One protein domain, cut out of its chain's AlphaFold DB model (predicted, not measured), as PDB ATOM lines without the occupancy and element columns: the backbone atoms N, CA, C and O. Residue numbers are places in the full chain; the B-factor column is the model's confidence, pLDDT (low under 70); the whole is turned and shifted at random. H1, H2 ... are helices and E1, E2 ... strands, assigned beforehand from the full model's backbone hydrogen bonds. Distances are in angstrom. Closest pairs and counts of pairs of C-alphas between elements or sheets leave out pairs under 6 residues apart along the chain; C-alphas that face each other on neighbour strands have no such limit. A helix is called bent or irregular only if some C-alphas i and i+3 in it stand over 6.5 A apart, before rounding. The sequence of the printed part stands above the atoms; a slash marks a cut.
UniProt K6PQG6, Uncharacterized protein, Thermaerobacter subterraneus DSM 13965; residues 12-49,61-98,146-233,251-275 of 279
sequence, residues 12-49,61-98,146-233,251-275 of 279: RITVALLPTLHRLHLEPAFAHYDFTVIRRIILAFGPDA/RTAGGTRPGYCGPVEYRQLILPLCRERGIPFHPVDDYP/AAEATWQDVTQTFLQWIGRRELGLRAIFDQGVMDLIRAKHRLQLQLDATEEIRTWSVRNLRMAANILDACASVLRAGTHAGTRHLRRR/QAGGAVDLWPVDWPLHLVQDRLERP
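AT A GLANCE: This is residues 12 to 49, 61 to 98, 146 to 233 and 251 to 275 of the 279 residues of an uncharacterized protein of Thermaerobacter subterraneus DSM 13965 (UniProt K6PQG6). One long strand, E1, runs through the middle of the model, with the long helix H8 on one side of it and H3 on another, while H5 and H7 lie side by side as a separate arm that makes a corner with H8. H4 packs on H3, H9 packs on H3 too, and the tail of residues 269 to 275 sticks out beyond H9. The printed part has 189 residues with nine named helices and three named strands, in the order E1 H1 H2 H3 H4 E2 H5 H6 H7 H8 E3 H9; the one sheet, E1 beside E3, is parallel, and the class is mostly helix. It is compact, with a radius of gyration of the C-alphas of 18.2 A, and spans 60 by 47 by 38 A.

IN THESE COORDINATES: E1, residues 12 to 20, begins at C-alpha 12 (399.602, 561.786, 876.545) and is 25.6 A long. E3 is residues 231 to 233. H8, residues 195 to 224, is 43.8 A long and starts at C-alpha 195 (420.324, 531.118, 879.461). H5, residues 146 to 162, and H7, residues 175 to 191, are each 24.4 A long, with H6, residues 170 to 173, between them. H1 is residues 22 to 26, H2 28 to 33, H3 35 to 45 with 15.3 A, H4 74 to 87 with 19.6 A, and E2 91 to 93. H9, residues 263 to 269, ends at C-alpha 269 (379.386, 543.709, 871.731). H2 and H4 are irregular: C-alphas 29 and 32 are 7.9 A apart, C-alphas 78 and 81 7.5 A.

HOW THE PARTS SIT: E1 and E3 are parallel neighbours at 21 degrees, with N 14 and O 232 2.8 A apart, within hydrogen-bond range. Residues 14 to 15 of E1 also pair, parallel, with residues 257 to 258. The closest C-alphas of E1 and H8 are those of Ile 13 and Cys 215, 6.9 A. E1 and H3 are near each other, with 8 pairs of C-alphas within 10 A. H3 touches H4 at a steep tilt of 41 degrees, the same way, closest at the C-alphas of Phe 35 and Leu 79, 6.5 A. H3 touches H9, opposite ways, closest at the C-alphas of Ile 41 and Pro 264, 6.2 A. H4 touches H1 with residues 74 to 75 alone, closest at the C-alphas of His 22 and Val 74, 5.9 A. H1 and H2 touch only at the corner, and only just, with 3 pairs of C-alphas within 8 A; the closest are those of Leu 24 and Phe 30, 6.7 A. E2 pairs with no named strand; its closest C-alpha to H8 is that of His 92, 6.5 A from that of Ala 214. H5 and H7 touch at a shallow tilt of 23 degrees, opposite ways, closest at the C-alphas of Val 154 and Lys 184, 6.3 A. H5 and H6 touch only at the corner, and only just, with 3 pairs of C-alphas within 8 A; the closest are those of Ile 162 and Ala 171, 4.7 A. H7 and H8 are close but not clearly touching, closest at the C-alphas of Leu 189 and Ile 197, 6.5 A. Every O i to N i+4 pair is within hydrogen-bond range in H3, H5 and H7, against 8 of 10 in H4, 25 of 26 in H8, 2 of 3 in H9, 0 of 1 in H1 and 0 of 2 in H2; O i to N i+3 pairs within range are 2 of 2 in H1 and 2 of 3 in H2, and H6 is too short for an O i to N i+4 pair.

THE WHOLE: The two C-alphas farthest apart, those of Ala 146 and Gly 226, are 60.1 A apart. Residues 50 to 60, 99 to 145 and 234 to 250 are not printed, with gaps between C-alphas of 21.0 A, 30.0 A and 15.7 A. Of the links that are printed whole, none is long. Residues 223 to 228 and 269 to 275 stand free. The mean pLDDT of the printed part is 83.5, and it is under 70 at residues 97 to 98, 147, 191 to 198, 222 to 230 and 266 to 275.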
ATOM      1  N   ARG A  12     399.826 563.128 876.013       77.06
ATOM      2  CA  ARG A  12     399.602 561.786 876.545       77.06
ATOM      3  C   ARG A  12     399.470 560.793 875.404       77.06
ATOM      4  O   ARG A  12     398.702 561.008 874.461       77.06
ATOM      5  N   ILE A  13     400.239 559.716 875.499       91.31
ATOM      6  CA  ILE A  13     400.143 558.587 874.589       91.31
ATOM      7  C   ILE A  13     399.421 557.443 875.281       91.31
ATOM      8  O   ILE A  13     399.748 557.054 876.399       91.31
ATOM      9  N   THR A  14     398.412 556.933 874.599       94.00
ATOM     10  CA  THR A  14     397.657 555.764 875.002       94.00
ATOM     11  C   THR A  14     398.262 554.534 874.347       94.00
ATOM     12  O   THR A  14     398.432 554.516 873.127       94.00
ATOM     13  N   VAL A  15     398.533 553.498 875.134       96.00
ATOM     14  CA  VAL A  15     399.051 552.218 874.642       96.00
ATOM     15  C   VAL A  15     398.053 551.111 874.947       96.00
ATOM     16  O   VAL A  15     397.630 550.961 876.089       96.00
ATOM     17  N   ALA A  16     397.691 550.321 873.940       95.75
ATOM     18  CA  ALA A  16     396.897 549.108 874.115       95.75
ATOM     19  C   ALA A  16     397.723 547.881 873.716       95.75
ATOM     20  O   ALA A  16     398.370 547.888 872.667       95.75
ATOM     21  N   LEU A  17     397.677 546.829 874.533       95.69
ATOM     22  CA  LEU A  17     398.260 545.529 874.201       95.69
ATOM     23  C   LEU A  17     397.175 544.649 873.573       95.69
ATOM     24  O   LEU A  17     396.091 544.487 874.136       95.69
ATOM     25  N   LEU A  18     397.458 544.108 872.393       96.00
ATOM     26  CA  LEU A  18     396.594 543.198 871.656       96.00
ATOM     27  C   LEU A  18     397.268 541.818 871.589       96.00
ATOM     28  O   LEU A  18     398.169 541.638 870.766       96.00
ATOM     29  N   PRO A  19     396.856 540.858 872.435       94.75
ATOM     30  CA  PRO A  19     397.375 539.501 872.402       94.75
ATOM     31  C   PRO A  19     397.076 538.841 871.061       94.75
ATOM     32  O   PRO A  19     395.959 538.926 870.545       94.75
ATOM     33  N   THR A  20     398.050 538.122 870.536       95.12
ATOM     34  CA  THR A  20     397.912 537.223 869.396       95.12
ATOM     35  C   THR A  20     398.229 535.798 869.845       95.12
ATOM     36  O   THR A  20     398.850 535.566 870.879       95.12
ATOM     37  N   LEU A  21     397.728 534.819 869.101       94.19
ATOM     38  CA  LEU A  21     397.859 533.394 869.395       94.19
ATOM     39  C   LEU A  21     398.814 532.687 868.422       94.19
ATOM     40  O   LEU A  21     398.870 531.458 868.374       94.19
ATOM     41  N   HIS A  22     399.542 533.447 867.601       94.44
ATOM     42  CA  HIS A  22     400.458 532.914 866.598       94.44
ATOM     43  C   HIS A  22     399.790 531.850 865.711       94.44
ATOM     44  O   HIS A  22     398.722 532.079 865.137       94.44
ATOM     45  N   ARG A  23     400.397 530.660 865.593       93.38
ATOM     46  CA  ARG A  23     399.855 529.557 864.783       93.38
ATOM     47  C   ARG A  23     398.499 529.058 865.281       93.38
ATOM     48  O   ARG A  23     397.743 528.554 864.455       93.38
ATOM     49  N   LEU A  24     398.164 529.242 866.560       92.81
ATOM     50  CA  LEU A  24     396.873 528.819 867.104       92.81
ATOM     51  C   LEU A  24     395.705 529.588 866.469       92.81
ATOM     52  O   LEU A  24     394.599 529.066 866.425       92.81
ATOM     53  N   HIS A  25     395.927 530.774 865.884       93.19
ATOM     54  CA  HIS A  25     394.889 531.453 865.092       93.19
ATOM     55  C   HIS A  25     394.382 530.622 863.904       93.19
ATOM     56  O   HIS A  25     393.294 530.884 863.394       93.19
ATOM     57  N   LEU A  26     395.166 529.645 863.439       92.75
ATOM     58  CA  LEU A  26     394.792 528.749 862.344       92.75
ATOM     59  C   LEU A  26     394.043 527.503 862.831       92.75
ATOM     60  O   LEU A  26     393.520 526.742 862.016       92.75
ATOM     61  N   GLU A  27     394.007 527.263 864.139       92.88
ATOM     62  CA  GLU A  27     393.372 526.081 864.700       92.88
ATOM     63  C   GLU A  27     391.871 526.315 864.909       92.88
ATOM     64  O   GLU A  27     391.468 527.331 865.487       92.88
ATOM     65  N   PRO A  28     391.006 525.355 864.521       90.06
ATOM     66  CA  PRO A  28     389.565 525.506 864.674       90.06
ATOM     67  C   PRO A  28     389.136 525.838 866.106       90.06
ATOM     68  O   PRO A  28     388.187 526.599 866.287       90.06
ATOM     69  N   ALA A  29     389.811 525.308 867.132       88.56
ATOM     70  CA  ALA A  29     389.484 525.580 868.535       88.56
ATOM     71  C   ALA A  29     389.410 527.092 868.842       88.56
ATOM     72  O   ALA A  29     388.504 527.533 869.552       88.56
ATOM     73  N   PHE A  30     390.249 527.900 868.187       90.62
ATOM     74  CA  PHE A  30     390.372 529.341 868.410       90.62
ATOM     75  C   PHE A  30     389.666 530.200 867.352       90.62
ATOM     76  O   PHE A  30     389.883 531.404 867.291       90.62
ATOM     77  N   ALA A  31     388.758 529.627 866.552       89.38
ATOM     78  CA  ALA A  31     388.020 530.357 865.509       89.38
ATOM     79  C   ALA A  31     387.186 531.552 866.029       89.38
ATOM     80  O   ALA A  31     386.780 532.411 865.252       89.38
ATOM     81  N   HIS A  32     386.927 531.623 867.338       88.38
ATOM     82  CA  HIS A  32     386.272 532.763 867.986       88.38
ATOM     83  C   HIS A  32     387.186 534.002 868.106       88.38
ATOM     84  O   HIS A  32     386.707 535.089 868.430       88.38
ATOM     85  N   TYR A  33     388.484 533.842 867.831       91.75
ATOM     86  CA  TYR A  33     389.498 534.889 867.814       91.75
ATOM     87  C   TYR A  33     390.383 534.780 866.558       91.75
ATOM     88  O   TYR A  33     391.601 534.593 866.613       91.75
ATOM     89  N   ASP A  34     389.731 534.866 865.398       93.19
ATOM     90  CA  ASP A  34     390.365 534.809 864.082       93.19
ATOM     91  C   ASP A  34     390.915 536.178 863.615       93.19
ATOM     92  O   ASP A  34     390.765 537.221 864.264       93.19
ATOM     93  N   PHE A  35     391.518 536.203 862.421       95.62
ATOM     94  CA  PHE A  35     392.026 537.439 861.817       95.62
ATOM     95  C   PHE A  35     390.933 538.467 861.491       95.62
ATOM     96  O   PHE A  35     391.212 539.669 861.475       95.62
ATOM     97  N   THR A  36     389.686 538.041 861.274       93.62
ATOM     98  CA  THR A  36     388.557 538.958 861.069       93.62
ATOM     99  C   THR A  36     388.282 539.754 862.340       93.62
ATOM    100  O   THR A  36     388.094 540.974 862.285       93.62
ATOM    101  N   VAL A  37     388.282 539.083 863.493       91.94
ATOM    102  CA  VAL A  37     388.069 539.718 864.791       91.94
ATOM    103  C   VAL A  37     389.236 540.635 865.146       91.94
ATOM    104  O   VAL A  37     388.998 541.804 865.453       91.94
ATOM    105  N   ILE A  38     390.484 540.179 864.999       94.44
ATOM    106  CA  ILE A  38     391.674 541.015 865.242       94.44
ATOM    107  C   ILE A  38     391.633 542.281 864.376       94.44
ATOM    108  O   ILE A  38     391.824 543.388 864.879       94.44
ATOM    109  N   ARG A  39     391.299 542.157 863.083       95.81
ATOM    110  CA  ARG A  39     391.159 543.311 862.183       95.81
ATOM    111  C   ARG A  39     390.140 544.317 862.709       95.81
ATOM    112  O   ARG A  39     390.410 545.515 862.709       95.81
ATOM    113  N   ARG A  40     388.966 543.850 863.145       92.81
ATOM    114  CA  ARG A  40     387.913 544.717 863.700       92.81
ATOM    115  C   ARG A  40     388.398 545.455 864.943       92.81
ATOM    116  O   ARG A  40     388.159 546.654 865.044       92.81
ATOM    117  N   ILE A  41     389.105 544.763 865.832       93.25
ATOM    118  CA  ILE A  41     389.675 545.328 867.060       93.25
ATOM    119  C   ILE A  41     390.695 546.427 866.727       93.25
ATOM    120  O   ILE A  41     390.557 547.550 867.212       93.25
ATOM    121  N   ILE A  42     391.650 546.154 865.826       94.62
ATOM    122  CA  ILE A  42     392.645 547.144 865.372       94.62
ATOM    123  C   ILE A  42     391.951 548.385 864.792       94.62
ATOM    124  O   ILE A  42     392.282 549.518 865.141       94.62
ATOM    125  N   LEU A  43     390.964 548.184 863.915       93.75
ATOM    126  CA  LEU A  43     390.249 549.282 863.262       93.75
ATOM    127  C   LEU A  43     389.398 550.105 864.232       93.75
ATOM    128  O   LEU A  43     389.311 551.319 864.070       93.75
ATOM    129  N   ALA A  44     388.775 549.462 865.221       91.12
ATOM    130  CA  ALA A  44     387.990 550.146 866.241       91.12
ATOM    131  C   ALA A  44     388.881 550.974 867.178       91.12
ATOM    132  O   ALA A  44     388.514 552.089 867.549       91.12
ATOM    133  N   PHE A  45     390.075 550.471 867.502       92.00
ATOM    134  CA  PHE A  45     391.063 551.224 868.270       92.00
ATOM    135  C   PHE A  45     391.608 552.430 867.510       92.00
ATOM    136  O   PHE A  45     391.849 553.465 868.120       92.00
ATOM    137  N   GLY A  46     391.790 552.320 866.191       92.56
ATOM    138  CA  GLY A  46     392.297 553.400 865.341       92.56
ATOM    139  C   GLY A  46     393.694 553.897 865.746       92.56
ATOM    140  O   GLY A  46     393.822 555.077 866.093       92.56
ATOM    141  N   PRO A  47     394.722 553.027 865.740       94.94
ATOM    142  CA  PRO A  47     396.069 553.398 866.162       94.94
ATOM    143  C   PRO A  47     396.728 554.408 865.213       94.94
ATOM    144  O   PRO A  47     396.582 554.313 863.995       94.94
ATOM    145  N   ASP A  48     397.514 555.324 865.780       95.50
ATOM    146  CA  ASP A  48     398.468 556.169 865.054       95.50
ATOM    147  C   ASP A  48     399.717 555.378 864.634       95.50
ATOM    148  O   ASP A  48     400.385 555.772 863.686       95.50
ATOM    149  N   ALA A  49     400.049 554.291 865.337       97.25
ATOM    150  CA  ALA A  49     401.114 553.356 864.972       97.25
ATOM    151  C   ALA A  49     400.879 551.971 865.591       97.25
ATOM    152  O   ALA A  49     400.235 551.844 866.638       97.25
ATOM    153  N   ARG A  61     415.676 542.722 856.713       92.81
ATOM    154  CA  ARG A  61     415.930 541.662 855.715       92.81
ATOM    155  C   ARG A  61     414.754 541.479 854.754       92.81
ATOM    156  O   ARG A  61     414.947 541.291 853.553       92.81
ATOM    157  N   THR A  62     413.531 541.606 855.261       92.44
ATOM    158  CA  THR A  62     412.300 541.491 854.468       92.44
ATOM    159  C   THR A  62     411.841 542.811 853.840       92.44
ATOM    160  O   THR A  62     410.764 542.851 853.247       92.44
ATOM    161  N   ALA A  63     412.634 543.886 853.931       91.44
ATOM    162  CA  ALA A  63     412.293 545.227 853.445       91.44
ATOM    163  C   ALA A  63     410.893 545.678 853.905       91.44
ATOM    164  O   ALA A  63     410.014 545.992 853.097       91.44
ATOM    165  N   GLY A  64     410.668 545.635 855.216       88.06
ATOM    166  CA  GLY A  64     409.383 545.969 855.817       88.06
ATOM    167  C   GLY A  64     408.297 544.927 855.559       88.06
ATOM    168  O   GLY A  64     407.150 545.273 855.279       88.06
ATOM    169  N   GLY A  65     408.672 543.643 855.557       87.69
ATOM    170  CA  GLY A  65     407.761 542.528 855.300       87.69
ATOM    171  C   GLY A  65     407.304 542.379 853.845       87.69
ATOM    172  O   GLY A  65     406.495 541.494 853.557       87.69
ATOM    173  N   THR A  66     407.808 543.195 852.916       88.62
ATOM    174  CA  THR A  66     407.417 543.159 851.494       88.62
ATOM    175  C   THR A  66     408.119 542.060 850.696       88.62
ATOM    176  O   THR A  66     407.587 541.598 849.688       88.62
ATOM    177  N   ARG A  67     409.291 541.607 851.149       90.69
ATOM    178  CA  ARG A  67     410.060 540.511 850.547       90.69
ATOM    179  C   ARG A  67     409.808 539.182 851.270       90.69
ATOM    180  O   ARG A  67     409.386 539.197 852.434       90.69
ATOM    181  N   PRO A  68     410.084 538.036 850.618       89.06
ATOM    182  CA  PRO A  68     410.104 536.729 851.275       89.06
ATOM    183  C   PRO A  68     411.055 536.694 852.479       89.06
ATOM    184  O   PRO A  68     412.019 537.453 852.541       89.06
ATOM    185  N   GLY A  69     410.774 535.801 853.427       88.56
ATOM    186  CA  GLY A  69     411.548 535.619 854.660       88.56
ATOM    187  C   GLY A  69     410.668 535.631 855.907       88.56
ATOM    188  O   GLY A  69     409.481 535.967 855.848       88.56
ATOM    189  N   TYR A  70     411.234 535.269 857.052       86.38
ATOM    190  CA  TYR A  70     410.526 535.394 858.322       86.38
ATOM    191  C   TYR A  70     410.312 536.878 858.660       86.38
ATOM    192  O   TYR A  70     411.196 537.699 858.438       86.38
ATOM    193  N   CYS A  71     409.112 537.243 859.112       89.56
ATOM    194  CA  CYS A  71     408.767 538.614 859.505       89.56
ATOM    195  C   CYS A  71     407.774 538.556 860.670       89.56
ATOM    196  O   CYS A  71     406.661 539.073 860.589       89.56
ATOM    197  N   GLY A  72     408.177 537.818 861.703       89.25
ATOM    198  CA  GLY A  72     407.340 537.483 862.841       89.25
ATOM    199  C   GLY A  72     406.336 536.350 862.575       89.25
ATOM    200  O   GLY A  72     406.311 535.757 861.487       89.25
ATOM    201  N   PRO A  73     405.512 536.060 863.590       93.12
ATOM    202  CA  PRO A  73     404.406 535.108 863.547       93.12
ATOM    203  C   PRO A  73     403.415 535.279 862.376       93.12
ATOM    204  O   PRO A  73     403.412 536.258 861.626       93.12
ATOM    205  N   VAL A  74     402.535 534.292 862.199       93.62
ATOM    206  CA  VAL A  74     401.679 534.172 861.005       93.62
ATOM    207  C   VAL A  74     400.737 535.366 860.793       93.62
ATOM    208  O   VAL A  74     400.531 535.805 859.657       93.62
ATOM    209  N   GLU A  75     400.215 535.942 861.872       95.56
ATOM    210  CA  GLU A  75     399.315 537.094 861.881       95.56
ATOM    211  C   GLU A  75     399.937 538.347 861.251       95.56
ATOM    212  O   GLU A  75     399.216 539.167 860.676       95.56
ATOM    213  N   TYR A  76     401.267 538.489 861.282       96.19
ATOM    214  CA  TYR A  76     401.947 539.654 860.721       96.19
ATOM    215  C   TYR A  76     401.810 539.691 859.207       96.19
ATOM    216  O   TYR A  76     401.349 540.685 858.641       96.19
ATOM    217  N   ARG A  77     402.145 538.586 858.537       93.44
ATOM    218  CA  ARG A  77     402.045 538.503 857.075       93.44
ATOM    219  C   ARG A  77     400.606 538.391 856.592       93.44
ATOM    220  O   ARG A  77     400.296 538.955 855.544       93.44
ATOM    221  N   GLN A  78     399.745 537.686 857.326       94.94
ATOM    222  CA  GLN A  78     398.369 537.449 856.886       94.94
ATOM    223  C   GLN A  78     397.429 538.627 857.158       94.94
ATOM    224  O   GLN A  78     396.486 538.829 856.396       94.94
ATOM    225  N   LEU A  79     397.687 539.424 858.200       97.00
ATOM    226  CA  LEU A  79     396.776 540.487 858.613       97.00
ATOM    227  C   LEU A  79     397.471 541.815 858.914       97.00
ATOM    228  O   LEU A  79     397.141 542.817 858.278       97.00
ATOM    229  N   ILE A  80     398.380 541.851 859.891       97.69
ATOM    230  CA  ILE A  80     398.814 543.112 860.519       97.69
ATOM    231  C   ILE A  80     399.565 543.987 859.512       97.69
ATOM    232  O   ILE A  80     399.185 545.134 859.295       97.69
ATOM    233  N   LEU A  81     400.580 543.450 858.829       97.00
ATOM    234  CA  LEU A  81     401.381 544.211 857.866       97.00
ATOM    235  C   LEU A  81     400.591 544.615 856.606       97.00
ATOM    236  O   LEU A  81     400.758 545.749 856.146       97.00
ATOM    237  N   PRO A  82     399.733 543.754 856.011       96.50
ATOM    238  CA  PRO A  82     398.779 544.193 854.993       96.50
ATOM    239  C   PRO A  82     397.875 545.337 855.459       96.50
ATOM    240  O   PRO A  82     397.744 546.327 854.742       96.50
ATOM    241  N   LEU A  83     397.301 545.240 856.663       97.38
ATOM    242  CA  LEU A  83     396.419 546.267 857.215       97.38
ATOM    243  C   LEU A  83     397.163 547.589 857.462       97.38
ATOM    244  O   LEU A  83     396.630 548.647 857.129       97.38
ATOM    245  N   CYS A  84     398.396 547.541 857.974       97.44
ATOM    246  CA  CYS A  84     399.240 548.727 858.133       97.44
ATOM    247  C   CYS A  84     399.437 549.455 856.801       97.44
ATOM    248  O   CYS A  84     399.234 550.663 856.723       97.44
ATOM    249  N   ARG A  85     399.764 548.719 855.732       96.12
ATOM    250  CA  ARG A  85     399.940 549.289 854.386       96.12
ATOM    251  C   ARG A  85     398.640 549.856 853.824       96.12
ATOM    252  O   ARG A  85     398.639 550.971 853.321       96.12
ATOM    253  N   GLU A  86     397.542 549.110 853.939       96.75
ATOM    254  CA  GLU A  86     396.211 549.531 853.483       96.75
ATOM    255  C   GLU A  86     395.773 550.852 854.130       96.75
ATOM    256  O   GLU A  86     395.152 551.688 853.479       96.75
ATOM    257  N   ARG A  87     396.082 551.041 855.418       95.94
ATOM    258  CA  ARG A  87     395.632 552.194 856.209       95.94
ATOM    259  C   ARG A  87     396.687 553.278 856.398       95.94
ATOM    260  O   ARG A  87     396.394 554.275 857.050       95.94
ATOM    261  N   GLY A  88     397.889 553.091 855.855       95.88
ATOM    262  CA  GLY A  88     399.015 553.998 856.080       95.88
ATOM    263  C   GLY A  88     399.426 554.100 857.553       95.88
ATOM    264  O   GLY A  88     399.889 555.154 857.972       95.88
ATOM    265  N   ILE A  89     399.234 553.036 858.340       96.12
ATOM    266  CA  ILE A  89     399.622 552.994 859.755       96.12
ATOM    267  C   ILE A  89     401.116 552.632 859.831       96.12
ATOM    268  O   ILE A  89     401.496 551.556 859.357       96.12
ATOM    269  N   PRO A  90     401.974 553.483 860.421       96.56
ATOM    270  CA  PRO A  90     403.368 553.158 860.701       96.56
ATOM    271  C   PRO A  90     403.504 551.879 861.533       96.56
ATOM    272  O   PRO A  90     402.791 551.690 862.520       96.56
ATOM    273  N   PHE A  91     404.446 551.017 861.144       97.69
ATOM    274  CA  PHE A  91     404.764 549.783 861.858       97.69
ATOM    275  C   PHE A  91     406.163 549.858 862.480       97.69
ATOM    276  O   PHE A  91     407.121 550.239 861.803       97.69
ATOM    277  N   HIS A  92     406.277 549.457 863.745       97.44
ATOM    278  CA  HIS A  92     407.519 549.428 864.509       97.44
ATOM    279  C   HIS A  92     407.835 547.987 864.952       97.44
ATOM    280  O   HIS A  92     407.073 547.425 865.742       97.44
ATOM    281  N   PRO A  93     408.931 547.368 864.475       96.50
ATOM    282  CA  PRO A  93     409.403 546.101 865.030       96.50
ATOM    283  C   PRO A  93     409.949 546.341 866.442       96.50
ATOM    284  O   PRO A  93     410.821 547.191 866.617       96.50
ATOM    285  N   VAL A  94     409.430 545.626 867.442       95.62
ATOM    286  CA  VAL A  94     409.824 545.824 868.851       95.62
ATOM    287  C   VAL A  94     410.451 544.599 869.501       95.62
ATOM    288  O   VAL A  94     410.930 544.712 870.625       95.62
ATOM    289  N   ASP A  95     410.489 543.456 868.822       91.56
ATOM    290  CA  ASP A  95     411.079 542.242 869.384       91.56
ATOM    291  C   ASP A  95     412.609 542.315 869.457       91.56
ATOM    292  O   ASP A  95     413.248 542.934 868.606       91.56
ATOM    293  N   ASP A  96     413.200 541.649 870.444       74.69
ATOM    294  CA  ASP A  96     414.647 541.479 870.530       74.69
ATOM    295  C   ASP A  96     415.025 540.170 871.233       74.69
ATOM    296  O   ASP A  96     415.141 540.102 872.460       74.69
ATOM    297  N   TYR A  97     415.212 539.124 870.428       66.50
ATOM    298  CA  TYR A  97     415.770 537.847 870.855       66.50
ATOM    299  C   TYR A  97     417.219 537.746 870.354       66.50
ATOM    300  O   TYR A  97     417.420 537.530 869.151       66.50
ATOM    301  N   PRO A  98     418.233 537.942 871.219       52.12
ATOM    302  CA  PRO A  98     419.596 537.570 870.882       52.12
ATOM    303  C   PRO A  98     419.698 536.036 870.887       52.12
ATOM    304  O   PRO A  98     419.212 535.391 871.810       52.12
ATOM    305  N   ALA A 146     408.575 517.473 889.549       73.75
ATOM    306  CA  ALA A 146     407.311 517.997 890.071       73.75
ATOM    307  C   ALA A 146     406.957 519.370 889.478       73.75
ATOM    308  O   ALA A 146     405.799 519.631 889.139       73.75
ATOM    309  N   ALA A 147     407.946 520.250 889.335       69.56
ATOM    310  CA  ALA A 147     407.727 521.565 888.765       69.56
ATOM    311  C   ALA A 147     407.466 521.487 887.247       69.56
ATOM    312  O   ALA A 147     406.610 522.217 886.756       69.56
ATOM    313  N   GLU A 148     408.095 520.555 886.518       74.69
ATOM    314  CA  GLU A 148     407.858 520.361 885.082       74.69
ATOM    315  C   GLU A 148     406.435 519.850 884.822       74.69
ATOM    316  O   GLU A 148     405.725 520.406 883.984       74.69
ATOM    317  N   ALA A 149     405.966 518.881 885.617       79.88
ATOM    318  CA  ALA A 149     404.570 518.439 885.590       79.88
ATOM    319  C   ALA A 149     403.601 519.596 885.894       79.88
ATOM    320  O   ALA A 149     402.634 519.811 885.169       79.88
ATOM    321  N   THR A 150     403.912 520.416 886.904       81.00
ATOM    322  CA  THR A 150     403.102 521.600 887.243       81.00
ATOM    323  C   THR A 150     403.059 522.610 886.089       81.00
ATOM    324  O   THR A 150     402.011 523.188 885.801       81.00
ATOM    325  N   TRP A 151     404.179 522.837 885.398       79.44
ATOM    326  CA  TRP A 151     404.238 523.737 884.244       79.44
ATOM    327  C   TRP A 151     403.420 523.216 883.056       79.44
ATOM    328  O   TRP A 151     402.733 524.003 882.391       79.44
ATOM    329  N   GLN A 152     403.448 521.903 882.809       80.69
ATOM    330  CA  GLN A 152     402.612 521.258 881.796       80.69
ATOM    331  C   GLN A 152     401.123 521.406 882.138       80.69
ATOM    332  O   GLN A 152     400.354 521.845 881.282       80.69
ATOM    333  N   ASP A 153     400.730 521.158 883.389       85.06
ATOM    334  CA  ASP A 153     399.344 521.302 883.856       85.06
ATOM    335  C   ASP A 153     398.833 522.742 883.725       85.06
ATOM    336  O   ASP A 153     397.722 522.983 883.242       85.06
ATOM    337  N   VAL A 154     399.655 523.728 884.102       82.31
ATOM    338  CA  VAL A 154     399.329 525.155 883.951       82.31
ATOM    339  C   VAL A 154     399.191 525.530 882.477       82.31
ATOM    340  O   VAL A 154     398.247 526.227 882.106       82.31
ATOM    341  N   THR A 155     400.092 525.043 881.620       81.81
ATOM    342  CA  THR A 155     400.033 525.294 880.173       81.81
ATOM    343  C   THR A 155     398.790 524.662 879.549       81.81
ATOM    344  O   THR A 155     398.104 525.308 878.758       81.81
ATOM    345  N   GLN A 156     398.447 523.437 879.939       86.25
ATOM    346  CA  GLN A 156     397.257 522.748 879.456       86.25
ATOM    347  C   GLN A 156     395.975 523.445 879.920       86.25
ATOM    348  O   GLN A 156     395.070 523.663 879.115       86.25
ATOM    349  N   THR A 157     395.915 523.854 881.189       86.12
ATOM    350  CA  THR A 157     394.798 524.631 881.747       86.12
ATOM    351  C   THR A 157     394.625 525.947 880.995       86.12
ATOM    352  O   THR A 157     393.508 526.321 880.640       86.12
ATOM    353  N   PHE A 158     395.735 526.626 880.695       86.31
ATOM    354  CA  PHE A 158     395.741 527.854 879.909       86.31
ATOM    355  C   PHE A 158     395.151 527.630 878.515       86.31
ATOM    356  O   PHE A 158     394.186 528.304 878.162       86.31
ATOM    357  N   LEU A 159     395.659 526.650 877.760       86.69
ATOM    358  CA  LEU A 159     395.172 526.338 876.412       86.69
ATOM    359  C   LEU A 159     393.697 525.922 876.408       86.69
ATOM    360  O   LEU A 159     392.933 526.356 875.546       86.69
ATOM    361  N   GLN A 160     393.280 525.117 877.388       87.50
ATOM    362  CA  GLN A 160     391.879 524.746 877.555       87.50
ATOM    363  C   GLN A 160     391.015 525.976 877.796       87.50
ATOM    364  O   GLN A 160     389.969 526.083 877.168       87.50
ATOM    365  N   TRP A 161     391.454 526.906 878.648       86.62
ATOM    366  CA  TRP A 161     390.717 528.126 878.962       86.62
ATOM    367  C   TRP A 161     390.562 529.042 877.749       86.62
ATOM    368  O   TRP A 161     389.439 529.415 877.411       86.62
ATOM    369  N   ILE A 162     391.665 529.367 877.066       87.88
ATOM    370  CA  ILE A 162     391.638 530.255 875.893       87.88
ATOM    371  C   ILE A 162     390.927 529.609 874.690       87.88
ATOM    372  O   ILE A 162     390.477 530.307 873.789       87.88
ATOM    373  N   GLY A 163     390.776 528.279 874.676       86.00
ATOM    374  CA  GLY A 163     390.033 527.534 873.654       86.00
ATOM    375  C   GLY A 163     388.512 527.489 873.860       86.00
ATOM    376  O   GLY A 163     387.793 527.010 872.978       86.00
ATOM    377  N   ARG A 164     387.992 527.976 874.997       84.88
ATOM    378  CA  ARG A 164     386.558 527.926 875.340       84.88
ATOM    379  C   ARG A 164     385.743 528.887 874.482       84.88
ATOM    380  O   ARG A 164     385.556 530.057 874.820       84.88
ATOM    381  N   ARG A 165     385.204 528.379 873.373       77.00
ATOM    382  CA  ARG A 165     384.393 529.159 872.422       77.00
ATOM    383  C   ARG A 165     383.197 529.854 873.074       77.00
ATOM    384  O   ARG A 165     382.824 530.933 872.628       77.00
ATOM    385  N   GLU A 166     382.611 529.271 874.117       80.62
ATOM    386  CA  GLU A 166     381.494 529.854 874.862       80.62
ATOM    387  C   GLU A 166     381.869 531.128 875.635       80.62
ATOM    388  O   GLU A 166     381.003 531.953 875.914       80.62
ATOM    389  N   LEU A 167     383.155 531.314 875.952       78.56
ATOM    390  CA  LEU A 167     383.671 532.541 876.562       78.56
ATOM    391  C   LEU A 167     384.026 533.600 875.503       78.56
ATOM    392  O   LEU A 167     384.153 534.783 875.829       78.56
ATOM    393  N   GLY A 168     384.158 533.203 874.233       83.88
ATOM    394  CA  GLY A 168     384.516 534.089 873.129       83.88
ATOM    395  C   GLY A 168     385.778 534.895 873.446       83.88
ATOM    396  O   GLY A 168     386.753 534.368 873.968       83.88
ATOM    397  N   LEU A 169     385.748 536.206 873.197       83.50
ATOM    398  CA  LEU A 169     386.891 537.083 873.483       83.50
ATOM    399  C   LEU A 169     387.246 537.182 874.968       83.50
ATOM    400  O   LEU A 169     388.398 537.462 875.292       83.50
ATOM    401  N   ARG A 170     386.306 536.914 875.884       82.19
ATOM    402  CA  ARG A 170     386.628 536.911 877.319       82.19
ATOM    403  C   ARG A 170     387.683 535.859 877.636       82.19
ATOM    404  O   ARG A 170     388.498 536.086 878.509       82.19
ATOM    405  N   ALA A 171     387.747 534.770 876.871       80.75
ATOM    406  CA  ALA A 171     388.773 533.751 877.041       80.75
ATOM    407  C   ALA A 171     390.206 534.291 876.879       80.75
ATOM    408  O   ALA A 171     391.127 533.677 877.395       80.75
ATOM    409  N   ILE A 172     390.396 535.411 876.172       82.38
ATOM    410  CA  ILE A 172     391.711 535.991 875.855       82.38
ATOM    411  C   ILE A 172     392.032 537.200 876.742       82.38
ATOM    412  O   ILE A 172     393.185 537.424 877.104       82.38
ATOM    413  N   PHE A 173     391.008 537.982 877.085       81.12
ATOM    414  CA  PHE A 173     391.156 539.279 877.747       81.12
ATOM    415  C   PHE A 173     390.723 539.285 879.223       81.12
ATOM    416  O   PHE A 173     390.577 540.350 879.816       81.12
ATOM    417  N   ASP A 174     390.488 538.113 879.815       83.25
ATOM    418  CA  ASP A 174     390.101 537.973 881.220       83.25
ATOM    419  C   ASP A 174     391.300 538.098 882.175       83.25
ATOM    420  O   ASP A 174     392.410 537.637 881.892       83.25
ATOM    421  N   GLN A 175     391.071 538.699 883.344       82.81
ATOM    422  CA  GLN A 175     392.111 538.886 884.359       82.81
ATOM    423  C   GLN A 175     392.674 537.550 884.872       82.81
ATOM    424  O   GLN A 175     393.879 537.441 885.087       82.81
ATOM    425  N   GLY A 176     391.841 536.515 885.008       84.62
ATOM    426  CA  GLY A 176     392.272 535.184 885.431       84.62
ATOM    427  C   GLY A 176     393.234 534.533 884.437       84.62
ATOM    428  O   GLY A 176     394.151 533.820 884.842       84.62
ATOM    429  N   VAL A 177     393.101 534.836 883.143       85.00
ATOM    430  CA  VAL A 177     394.050 534.393 882.107       85.00
ATOM    431  C   VAL A 177     395.392 535.091 882.287       85.00
ATOM    432  O   VAL A 177     396.433 534.433 882.258       85.00
ATOM    433  N   MET A 178     395.382 536.401 882.547       86.19
ATOM    434  CA  MET A 178     396.607 537.156 882.830       86.19
ATOM    435  C   MET A 178     397.319 536.620 884.078       86.19
ATOM    436  O   MET A 178     398.540 536.462 884.076       86.19
ATOM    437  N   ASP A 179     396.569 536.268 885.121       87.50
ATOM    438  CA  ASP A 179     397.121 535.705 886.354       87.50
ATOM    439  C   ASP A 179     397.686 534.291 886.149       87.50
ATOM    440  O   ASP A 179     398.740 533.962 886.701       87.50
ATOM    441  N   LEU A 180     397.049 533.478 885.301       87.19
ATOM    442  CA  LEU A 180     397.547 532.156 884.921       87.19
ATOM    443  C   LEU A 180     398.855 532.249 884.126       87.19
ATOM    444  O   LEU A 180     399.800 531.514 884.410       87.19
ATOM    445  N   ILE A 181     398.956 533.194 883.187       87.94
ATOM    446  CA  ILE A 181     400.197 533.456 882.446       87.94
ATOM    447  C   ILE A 181     401.298 533.936 883.406       87.94
ATOM    448  O   ILE A 181     402.419 533.432 883.355       87.94
ATOM    449  N   ARG A 182     400.994 534.841 884.351       87.12
ATOM    450  CA  ARG A 182     401.956 535.244 885.399       87.12
ATOM    451  C   ARG A 182     402.401 534.062 886.260       87.12
ATOM    452  O   ARG A 182     403.566 533.990 886.648       87.12
ATOM    453  N   ALA A 183     401.494 533.147 886.604       85.50
ATOM    454  CA  ALA A 183     401.831 531.934 887.348       85.50
ATOM    455  C   ALA A 183     402.758 531.019 886.536       85.50
ATOM    456  O   ALA A 183     403.780 530.586 887.067       85.50
ATOM    457  N   LYS A 184     402.458 530.811 885.247       83.69
ATOM    458  CA  LYS A 184     403.321 530.075 884.314       83.69
ATOM    459  C   LYS A 184     404.729 530.667 884.270       83.69
ATOM    460  O   LYS A 184     405.693 529.927 884.424       83.69
ATOM    461  N   HIS A 185     404.846 531.990 884.139       81.19
ATOM    462  CA  HIS A 185     406.144 532.676 884.124       81.19
ATOM    463  C   HIS A 185     406.923 532.477 885.416       81.19
ATOM    464  O   HIS A 185     408.093 532.121 885.372       81.19
ATOM    465  N   ARG A 186     406.280 532.633 886.580       82.44
ATOM    466  CA  ARG A 186     406.939 532.393 887.874       82.44
ATOM    467  C   ARG A 186     407.458 530.963 888.005       82.44
ATOM    468  O   ARG A 186     408.564 530.783 888.501       82.44
ATOM    469  N   LEU A 187     406.685 529.974 887.557       78.56
ATOM    470  CA  LEU A 187     407.110 528.572 887.558       78.56
ATOM    471  C   LEU A 187     408.262 528.333 886.585       78.56
ATOM    472  O   LEU A 187     409.221 527.662 886.946       78.56
ATOM    473  N   GLN A 188     408.207 528.926 885.390       74.75
ATOM    474  CA  GLN A 188     409.294 528.850 884.420       74.75
ATOM    475  C   GLN A 188     410.589 529.399 885.039       74.75
ATOM    476  O   GLN A 188     411.573 528.673 885.090       74.75
ATOM    477  N   LEU A 189     410.562 530.593 885.651       74.00
ATOM    478  CA  LEU A 189     411.717 531.182 886.357       74.00
ATOM    479  C   LEU A 189     412.294 530.295 887.481       74.00
ATOM    480  O   LEU A 189     413.464 530.436 887.827       74.00
ATOM    481  N   GLN A 190     411.474 529.439 888.097       72.25
ATOM    482  CA  GLN A 190     411.887 528.528 889.171       72.25
ATOM    483  C   GLN A 190     412.454 527.206 888.647       72.25
ATOM    484  O   GLN A 190     413.251 526.567 889.333       72.25
ATOM    485  N   LEU A 191     412.007 526.792 887.463       66.25
ATOM    486  CA  LEU A 191     412.346 525.520 886.843       66.25
ATOM    487  C   LEU A 191     413.723 525.509 886.206       66.25
ATOM    488  O   LEU A 191     414.374 524.466 886.214       66.25
ATOM    489  N   ASP A 192     414.154 526.651 885.673       58.84
ATOM    490  CA  ASP A 192     415.350 526.689 884.855       58.84
ATOM    491  C   ASP A 192     416.251 527.888 885.183       58.84
ATOM    492  O   ASP A 192     415.856 529.052 885.154       58.84
ATOM    493  N   ALA A 193     417.508 527.604 885.515       53.44
ATOM    494  CA  ALA A 193     418.554 528.621 885.636       53.44
ATOM    495  C   ALA A 193     419.343 528.769 884.321       53.44
ATOM    496  O   ALA A 193     420.463 529.286 884.327       53.44
ATOM    497  N   THR A 194     418.794 528.272 883.211       58.12
ATOM    498  CA  THR A 194     419.401 528.329 881.881       58.12
ATOM    499  C   THR A 194     419.364 529.732 881.282       58.12
ATOM    500  O   THR A 194     418.653 530.646 881.714       58.12
ATOM    501  N   GLU A 195     420.190 529.901 880.253       57.38
ATOM    502  CA  GLU A 195     420.324 531.118 879.461       57.38
ATOM    503  C   GLU A 195     418.982 531.553 878.843       57.38
ATOM    504  O   GLU A 195     418.681 532.742 878.853       57.38
ATOM    505  N   GLU A 196     418.122 530.605 878.452       56.12
ATOM    506  CA  GLU A 196     416.813 530.831 877.811       56.12
ATOM    507  C   GLU A 196     415.824 531.641 878.674       56.12
ATOM    508  O   GLU A 196     415.053 532.472 878.194       56.12
ATOM    509  N   ILE A 197     415.864 531.474 879.994       59.38
ATOM    510  CA  ILE A 197     415.000 532.242 880.897       59.38
ATOM    511  C   ILE A 197     415.491 533.679 881.068       59.38
ATOM    512  O   ILE A 197     414.699 534.633 881.139       59.38
ATOM    513  N   ARG A 198     416.817 533.845 881.108       61.19
ATOM    514  CA  ARG A 198     417.431 535.171 881.094       61.19
ATOM    515  C   ARG A 198     417.145 535.858 879.766       61.19
ATOM    516  O   ARG A 198     416.770 537.027 879.797       61.19
ATOM    517  N   THR A 199     417.227 535.153 878.635       71.31
ATOM    518  CA  THR A 199     416.888 535.727 877.327       71.31
ATOM    519  C   THR A 199     415.416 536.113 877.255       71.31
ATOM    520  O   THR A 199     415.136 537.209 876.786       71.31
ATOM    521  N   TRP A 200     414.477 535.335 877.806       80.31
ATOM    522  CA  TRP A 200     413.052 535.697 877.780       80.31
ATOM    523  C   TRP A 200     412.722 536.945 878.620       80.31
ATOM    524  O   TRP A 200     412.000 537.842 878.170       80.31
ATOM    525  N   SER A 201     413.276 537.057 879.831       81.81
ATOM    526  CA  SER A 201     413.085 538.252 880.673       81.81
ATOM    527  C   SER A 201     413.739 539.490 880.049       81.81
ATOM    528  O   SER A 201     413.139 540.565 880.008       81.81
ATOM    529  N   VAL A 202     414.953 539.328 879.511       84.19
ATOM    530  CA  VAL A 202     415.666 540.386 878.782       84.19
ATOM    531  C   VAL A 202     414.893 540.798 877.529       84.19
ATOM    532  O   VAL A 202     414.749 541.994 877.289       84.19
ATOM    533  N   ARG A 203     414.333 539.844 876.778       87.88
ATOM    534  CA  ARG A 203     413.497 540.083 875.594       87.88
ATOM    535  C   ARG A 203     412.325 540.996 875.933       87.88
ATOM    536  O   ARG A 203     412.175 542.035 875.303       87.88
ATOM    537  N   ASN A 204     411.547 540.684 876.974       91.81
ATOM    538  CA  ASN A 204     410.408 541.522 877.375       91.81
ATOM    539  C   ASN A 204     410.833 542.917 877.850       91.81
ATOM    540  O   ASN A 204     410.172 543.902 877.522       91.81
ATOM    541  N   LEU A 205     411.945 543.021 878.584       91.69
ATOM    542  CA  LEU A 205     412.482 544.316 879.003       91.69
ATOM    543  C   LEU A 205     412.867 545.183 877.795       91.69
ATOM    544  O   LEU A 205     412.535 546.367 877.746       91.69
ATOM    545  N   ARG A 206     413.535 544.590 876.801       91.69
ATOM    546  CA  ARG A 206     413.919 545.284 875.567       91.69
ATOM    547  C   ARG A 206     412.712 545.618 874.697       91.69
ATOM    548  O   ARG A 206     412.631 546.735 874.199       91.69
ATOM    549  N   MET A 207     411.738 544.716 874.588       95.00
ATOM    550  CA  MET A 207     410.458 544.991 873.930       95.00
ATOM    551  C   MET A 207     409.758 546.196 874.555       95.00
ATOM    552  O   MET A 207     409.338 547.092 873.828       95.00
ATOM    553  N   ALA A 208     409.678 546.267 875.886       95.75
ATOM    554  CA  ALA A 208     409.103 547.417 876.577       95.75
ATOM    555  C   ALA A 208     409.855 548.720 876.248       95.75
ATOM    556  O   ALA A 208     409.218 549.723 875.931       95.75
ATOM    557  N   ALA A 209     411.192 548.704 876.242       94.69
ATOM    558  CA  ALA A 209     411.994 549.864 875.844       94.69
ATOM    559  C   ALA A 209     411.729 550.285 874.384       94.69
ATOM    560  O   ALA A 209     411.444 551.454 874.122       94.69
ATOM    561  N   ASN A 210     411.711 549.332 873.448       95.56
ATOM    562  CA  ASN A 210     411.425 549.584 872.033       95.56
ATOM    563  C   ASN A 210     410.007 550.146 871.815       95.56
ATOM    564  O   ASN A 210     409.802 551.020 870.970       95.56
ATOM    565  N   ILE A 211     409.021 549.681 872.592       96.69
ATOM    566  CA  ILE A 211     407.658 550.229 872.589       96.69
ATOM    567  C   ILE A 211     407.673 551.697 873.034       96.69
ATOM    568  O   ILE A 211     407.033 552.532 872.393       96.69
ATOM    569  N   LEU A 212     408.407 552.037 874.097       95.69
ATOM    570  CA  LEU A 212     408.525 553.420 874.572       95.69
ATOM    571  C   LEU A 212     409.223 554.325 873.542       95.69
ATOM    572  O   LEU A 212     408.770 555.450 873.316       95.69
ATOM    573  N   ASP A 213     410.247 553.826 872.851       94.88
ATOM    574  CA  ASP A 213     410.908 554.554 871.762       94.88
ATOM    575  C   ASP A 213     409.966 554.804 870.576       94.88
ATOM    576  O   ASP A 213     409.919 555.916 870.030       94.88
ATOM    577  N   ALA A 214     409.161 553.804 870.203       95.38
ATOM    578  CA  ALA A 214     408.118 553.954 869.193       95.38
ATOM    579  C   ALA A 214     407.073 554.997 869.624       95.38
ATOM    580  O   ALA A 214     406.724 555.884 868.841       95.38
ATOM    581  N   CYS A 215     406.644 554.968 870.888       94.94
ATOM    582  CA  CYS A 215     405.736 555.962 871.455       94.94
ATOM    583  C   CYS A 215     406.313 557.383 871.363       94.94
ATOM    584  O   CYS A 215     405.642 558.308 870.894       94.94
ATOM    585  N   ALA A 216     407.581 557.560 871.738       92.69
ATOM    586  CA  ALA A 216     408.269 558.840 871.630       92.69
ATOM    587  C   ALA A 216     408.367 559.317 870.168       92.69
ATOM    588  O   ALA A 216     408.221 560.509 869.892       92.69
ATOM    589  N   SER A 217     408.567 558.397 869.219       91.94
ATOM    590  CA  SER A 217     408.555 558.701 867.784       91.94
ATOM    591  C   SER A 217     407.195 559.222 867.311       91.94
ATOM    592  O   SER A 217     407.130 560.263 866.655       91.94
ATOM    593  N   VAL A 218     406.100 558.569 867.713       91.75
ATOM    594  CA  VAL A 218     404.727 558.994 867.386       91.75
ATOM    595  C   VAL A 218     404.426 560.385 867.945       91.75
ATOM    596  O   VAL A 218     403.863 561.231 867.245       91.75
ATOM    597  N   LEU A 219     404.844 560.661 869.183       89.00
ATOM    598  CA  LEU A 219     404.689 561.981 869.794       89.00
ATOM    599  C   LEU A 219     405.442 563.069 869.013       89.00
ATOM    600  O   LEU A 219     404.873 564.131 868.757       89.00
ATOM    601  N   ARG A 220     406.682 562.798 868.575       87.44
ATOM    602  CA  ARG A 220     407.481 563.730 867.755       87.44
ATOM    603  C   ARG A 220     406.904 563.945 866.357       87.44
ATOM    604  O   ARG A 220     406.908 565.064 865.864       87.44
ATOM    605  N   ALA A 221     406.381 562.908 865.707       82.75
ATOM    606  CA  ALA A 221     405.748 563.063 864.395       82.75
ATOM    607  C   ALA A 221     404.504 563.973 864.474       82.75
ATOM    608  O   ALA A 221     404.220 564.752 863.563       82.75
ATOM    609  N   GLY A 222     403.789 563.914 865.600       69.75
ATOM    610  CA  GLY A 222     402.594 564.711 865.839       69.75
ATOM    611  C   GLY A 222     402.829 566.208 866.056       69.75
ATOM    612  O   GLY A 222     401.930 566.991 865.754       69.75
ATOM    613  N   THR A 223     404.003 566.629 866.539       59.66
ATOM    614  CA  THR A 223     404.302 568.054 866.784       59.66
ATOM    615  C   THR A 223     404.548 568.839 865.496       59.66
ATOM    616  O   THR A 223     404.282 570.038 865.457       59.66
ATOM    617  N   HIS A 224     404.990 568.178 864.421       55.16
ATOM    618  CA  HIS A 224     405.266 568.818 863.132       55.16
ATOM    619  C   HIS A 224     404.022 569.014 862.252       55.16
ATOM    620  O   HIS A 224     404.001 569.908 861.411       55.16
ATOM    621  N   ALA A 225     402.969 568.215 862.445       56.69
ATOM    622  CA  ALA A 225     401.816 568.174 861.542       56.69
ATOM    623  C   ALA A 225     400.710 569.207 861.850       56.69
ATOM    624  O   ALA A 225     399.608 569.090 861.318       56.69
ATOM    625  N   GLY A 226     400.944 570.177 862.749       50.91
ATOM    626  CA  GLY A 226     399.976 571.233 863.107       50.91
ATOM    627  C   GLY A 226     398.646 570.741 863.707       50.91
ATOM    628  O   GLY A 226     397.768 571.537 864.036       50.91
ATOM    629  N   THR A 227     398.484 569.428 863.875       49.41
ATOM    630  CA  THR A 227     397.260 568.766 864.315       49.41
ATOM    631  C   THR A 227     397.328 568.537 865.819       49.41
ATOM    632  O   THR A 227     398.055 567.677 866.313       49.41
ATOM    633  N   ARG A 228     396.526 569.308 866.564       51.09
ATOM    634  CA  ARG A 228     396.303 569.172 868.015       51.09
ATOM    635  C   ARG A 228     395.492 567.912 868.362       51.09
ATOM    636  O   ARG A 228     394.500 567.993 869.084       51.09
ATOM    637  N   HIS A 229     395.872 566.738 867.859       52.69
ATOM    638  CA  HIS A 229     395.338 565.499 868.417       52.69
ATOM    639  C   HIS A 229     395.944 565.314 869.810       52.69
ATOM    640  O   HIS A 229     397.096 564.921 869.960       52.69
ATOM    641  N   LEU A 230     395.150 565.666 870.826       62.03
ATOM    642  CA  LEU A 230     395.518 565.651 872.247       62.03
ATOM    643  C   LEU A 230     395.802 564.243 872.796       62.03
ATOM    644  O   LEU A 230     396.309 564.122 873.907       62.03
ATOM    645  N   ARG A 231     395.470 563.188 872.045       75.44
ATOM    646  CA  ARG A 231     395.722 561.795 872.421       75.44
ATOM    647  C   ARG A 231     396.225 561.024 871.214       75.44
ATOM    648  O   ARG A 231     395.515 560.927 870.215       75.44
ATOM    649  N   ARG A 232     397.443 560.500 871.325       90.31
ATOM    650  CA  ARG A 232     398.032 559.564 870.364       90.31
ATOM    651  C   ARG A 232     397.807 558.144 870.852       90.31
ATOM    652  O   ARG A 232     397.793 557.916 872.058       90.31
ATOM    653  N   ARG A 233     397.618 557.205 869.934       93.88
ATOM    654  CA  ARG A 233     397.300 555.809 870.229       93.88
ATOM    655  C   ARG A 233     398.312 554.888 869.569       93.88
ATOM    656  O   ARG A 233     398.432 554.874 868.350       93.88
ATOM    657  N   GLN A 251     403.406 549.854 882.836       92.19
ATOM    658  CA  GLN A 251     402.687 550.478 883.946       92.19
ATOM    659  C   GLN A 251     403.655 551.042 884.991       92.19
ATOM    660  O   GLN A 251     403.473 552.173 885.444       92.19
ATOM    661  N   ALA A 252     404.689 550.276 885.359       90.69
ATOM    662  CA  ALA A 252     405.693 550.697 886.333       90.69
ATOM    663  C   ALA A 252     406.509 551.909 885.851       90.69
ATOM    664  O   ALA A 252     406.891 552.753 886.660       90.69
ATOM    665  N   GLY A 253     406.746 552.020 884.541       86.12
ATOM    666  CA  GLY A 253     407.464 553.152 883.954       86.12
ATOM    667  C   GLY A 253     406.696 554.479 883.993       86.12
ATOM    668  O   GLY A 253     407.318 555.535 883.918       86.12
ATOM    669  N   GLY A 254     405.359 554.454 884.083       85.31
ATOM    670  CA  GLY A 254     404.510 555.654 884.174       85.31
ATOM    671  C   GLY A 254     404.565 556.604 882.965       85.31
ATOM    672  O   GLY A 254     404.014 557.702 883.020       85.31
ATOM    673  N   ALA A 255     405.232 556.203 881.879       86.25
ATOM    674  CA  ALA A 255     405.476 557.032 880.697       86.25
ATOM    675  C   ALA A 255     404.309 557.036 879.694       86.25
ATOM    676  O   ALA A 255     404.268 557.878 878.795       86.25
ATOM    677  N   VAL A 256     403.374 556.092 879.828       91.19
ATOM    678  CA  VAL A 256     402.242 555.897 878.915       91.19
ATOM    679  C   VAL A 256     400.951 555.678 879.699       91.19
ATOM    680  O   VAL A 256     400.972 555.131 880.800       91.19
ATOM    681  N   ASP A 257     399.819 556.064 879.114       92.62
ATOM    682  CA  ASP A 257     398.503 555.707 879.636       92.62
ATOM    683  C   ASP A 257     398.111 554.338 879.056       92.62
ATOM    684  O   ASP A 257     397.781 554.227 877.870       92.62
ATOM    685  N   LEU A 258     398.162 553.279 879.867       92.25
ATOM    686  CA  LEU A 258     397.736 551.949 879.428       92.25
ATOM    687  C   LEU A 258     396.215 551.876 879.286       92.25
ATOM    688  O   LEU A 258     395.455 552.284 880.165       92.25
ATOM    689  N   TRP A 259     395.774 551.326 878.162       89.81
ATOM    690  CA  TRP A 259     394.371 551.068 877.890       89.81
ATOM    691  C   TRP A 259     393.983 549.686 878.444       89.81
ATOM    692  O   TRP A 259     394.693 548.729 878.136       89.81
ATOM    693  N   PRO A 260     392.896 549.550 879.236       82.31
ATOM    694  CA  PRO A 260     392.540 548.312 879.945       82.31
ATOM    695  C   PRO A 260     392.516 547.094 879.033       82.31
ATOM    696  O   PRO A 260     391.905 547.185 877.982       82.31
ATOM    697  N   VAL A 261     393.123 545.970 879.423       71.12
ATOM    698  CA  VAL A 261     393.245 544.746 878.601       71.12
ATOM    699  C   VAL A 261     391.905 544.258 878.032       71.12
ATOM    700  O   VAL A 261     391.847 543.836 876.883       71.12
ATOM    701  N   ASP A 262     390.814 544.378 878.779       74.81
ATOM    702  CA  ASP A 262     389.462 543.936 878.415       74.81
ATOM    703  C   ASP A 262     388.713 544.876 877.452       74.81
ATOM    704  O   ASP A 262     387.558 544.639 877.081       74.81
ATOM    705  N   TRP A 263     389.383 545.923 876.973       73.81
ATOM    706  CA  TRP A 263     388.813 546.907 876.066       73.81
ATOM    707  C   TRP A 263     388.175 546.374 874.775       73.81
ATOM    708  O   TRP A 263     387.234 546.996 874.285       73.81
ATOM    709  N   PRO A 264     388.589 545.251 874.167       76.38
ATOM    710  CA  PRO A 264     387.939 544.807 872.941       76.38
ATOM    711  C   PRO A 264     386.523 544.287 873.196       76.38
ATOM    712  O   PRO A 264     385.702 544.276 872.278       76.38
ATOM    713  N   LEU A 265     386.214 543.883 874.435       76.19
ATOM    714  CA  LEU A 265     384.935 543.265 874.777       76.19
ATOM    715  C   LEU A 265     383.762 544.216 874.530       76.19
ATOM    716  O   LEU A 265     382.774 543.813 873.919       76.19
ATOM    717  N   HIS A 266     383.894 545.487 874.919       68.69
ATOM    718  CA  HIS A 266     382.834 546.479 874.720       68.69
ATOM    719  C   HIS A 266     382.679 546.885 873.245       68.69
ATOM    720  O   HIS A 266     381.569 547.112 872.773       68.69
ATOM    721  N   LEU A 267     383.774 546.913 872.479       64.06
ATOM    722  CA  LEU A 267     383.752 547.320 871.068       64.06
ATOM    723  C   LEU A 267     383.130 546.272 870.143       64.06
ATOM    724  O   LEU A 267     382.604 546.614 869.081       64.06
ATOM    725  N   VAL A 268     383.215 544.995 870.519       63.62
ATOM    726  CA  VAL A 268     382.687 543.882 869.719       63.62
ATOM    727  C   VAL A 268     381.230 543.563 870.084       63.62
ATOM    728  O   VAL A 268     380.488 543.097 869.220       63.62
ATOM    729  N   GLN A 269     380.781 543.887 871.302       56.53
ATOM    730  CA  GLN A 269     379.386 543.709 871.731       56.53
ATOM    731  C   GLN A 269     378.423 544.734 871.093       56.53
ATOM    732  O   GLN A 269     377.385 544.339 870.561       56.53
ATOM    733  N   ASP A 270     378.808 546.012 870.992       48.06
ATOM    734  CA  ASP A 270     377.928 547.104 870.519       48.06
ATOM    735  C   ASP A 270     377.475 547.017 869.043       48.06
ATOM    736  O   ASP A 270     376.556 547.727 868.620       48.06
ATOM    737  N   ARG A 271     378.095 546.160 868.219       47.16
ATOM    738  CA  ARG A 271     377.729 545.985 866.796       47.16
ATOM    739  C   ARG A 271     377.084 544.645 866.452       47.16
ATOM    740  O   ARG A 271     376.648 544.486 865.315       47.16
ATOM    741  N   LEU A 272     376.982 543.713 867.399       43.41
ATOM    742  CA  LEU A 272     376.188 542.492 867.216       43.41
ATOM    743  C   LEU A 272     374.697 542.735 867.509       43.41
ATOM    744  O   LEU A 272     373.849 542.057 866.937       43.41
ATOM    745  N   GLU A 273     374.369 543.753 868.311       37.84
ATOM    746  CA  GLU A 273     372.983 544.090 868.683       37.84
ATOM    747  C   GLU A 273     372.300 545.114 867.760       37.84
ATOM    748  O   GLU A 273     371.108 545.387 867.900       37.84
ATOM    749  N   ARG A 274     373.012 545.671 866.771       36.00
ATOM    750  CA  ARG A 274     372.404 546.499 865.718       36.00
ATOM    751  C   ARG A 274     372.480 545.772 864.380       36.00
ATOM    752  O   ARG A 274     373.396 546.050 863.603       36.00
ATOM    753  N   PRO A 275     371.529 544.871 864.068       37.41
ATOM    754  CA  PRO A 275     371.345 544.470 862.685       37.41
ATOM    755  C   PRO A 275     371.085 545.740 861.876       37.41
ATOM    756  O   PRO A 275     370.374 546.640 862.334       37.41
TER     757      PRO A 275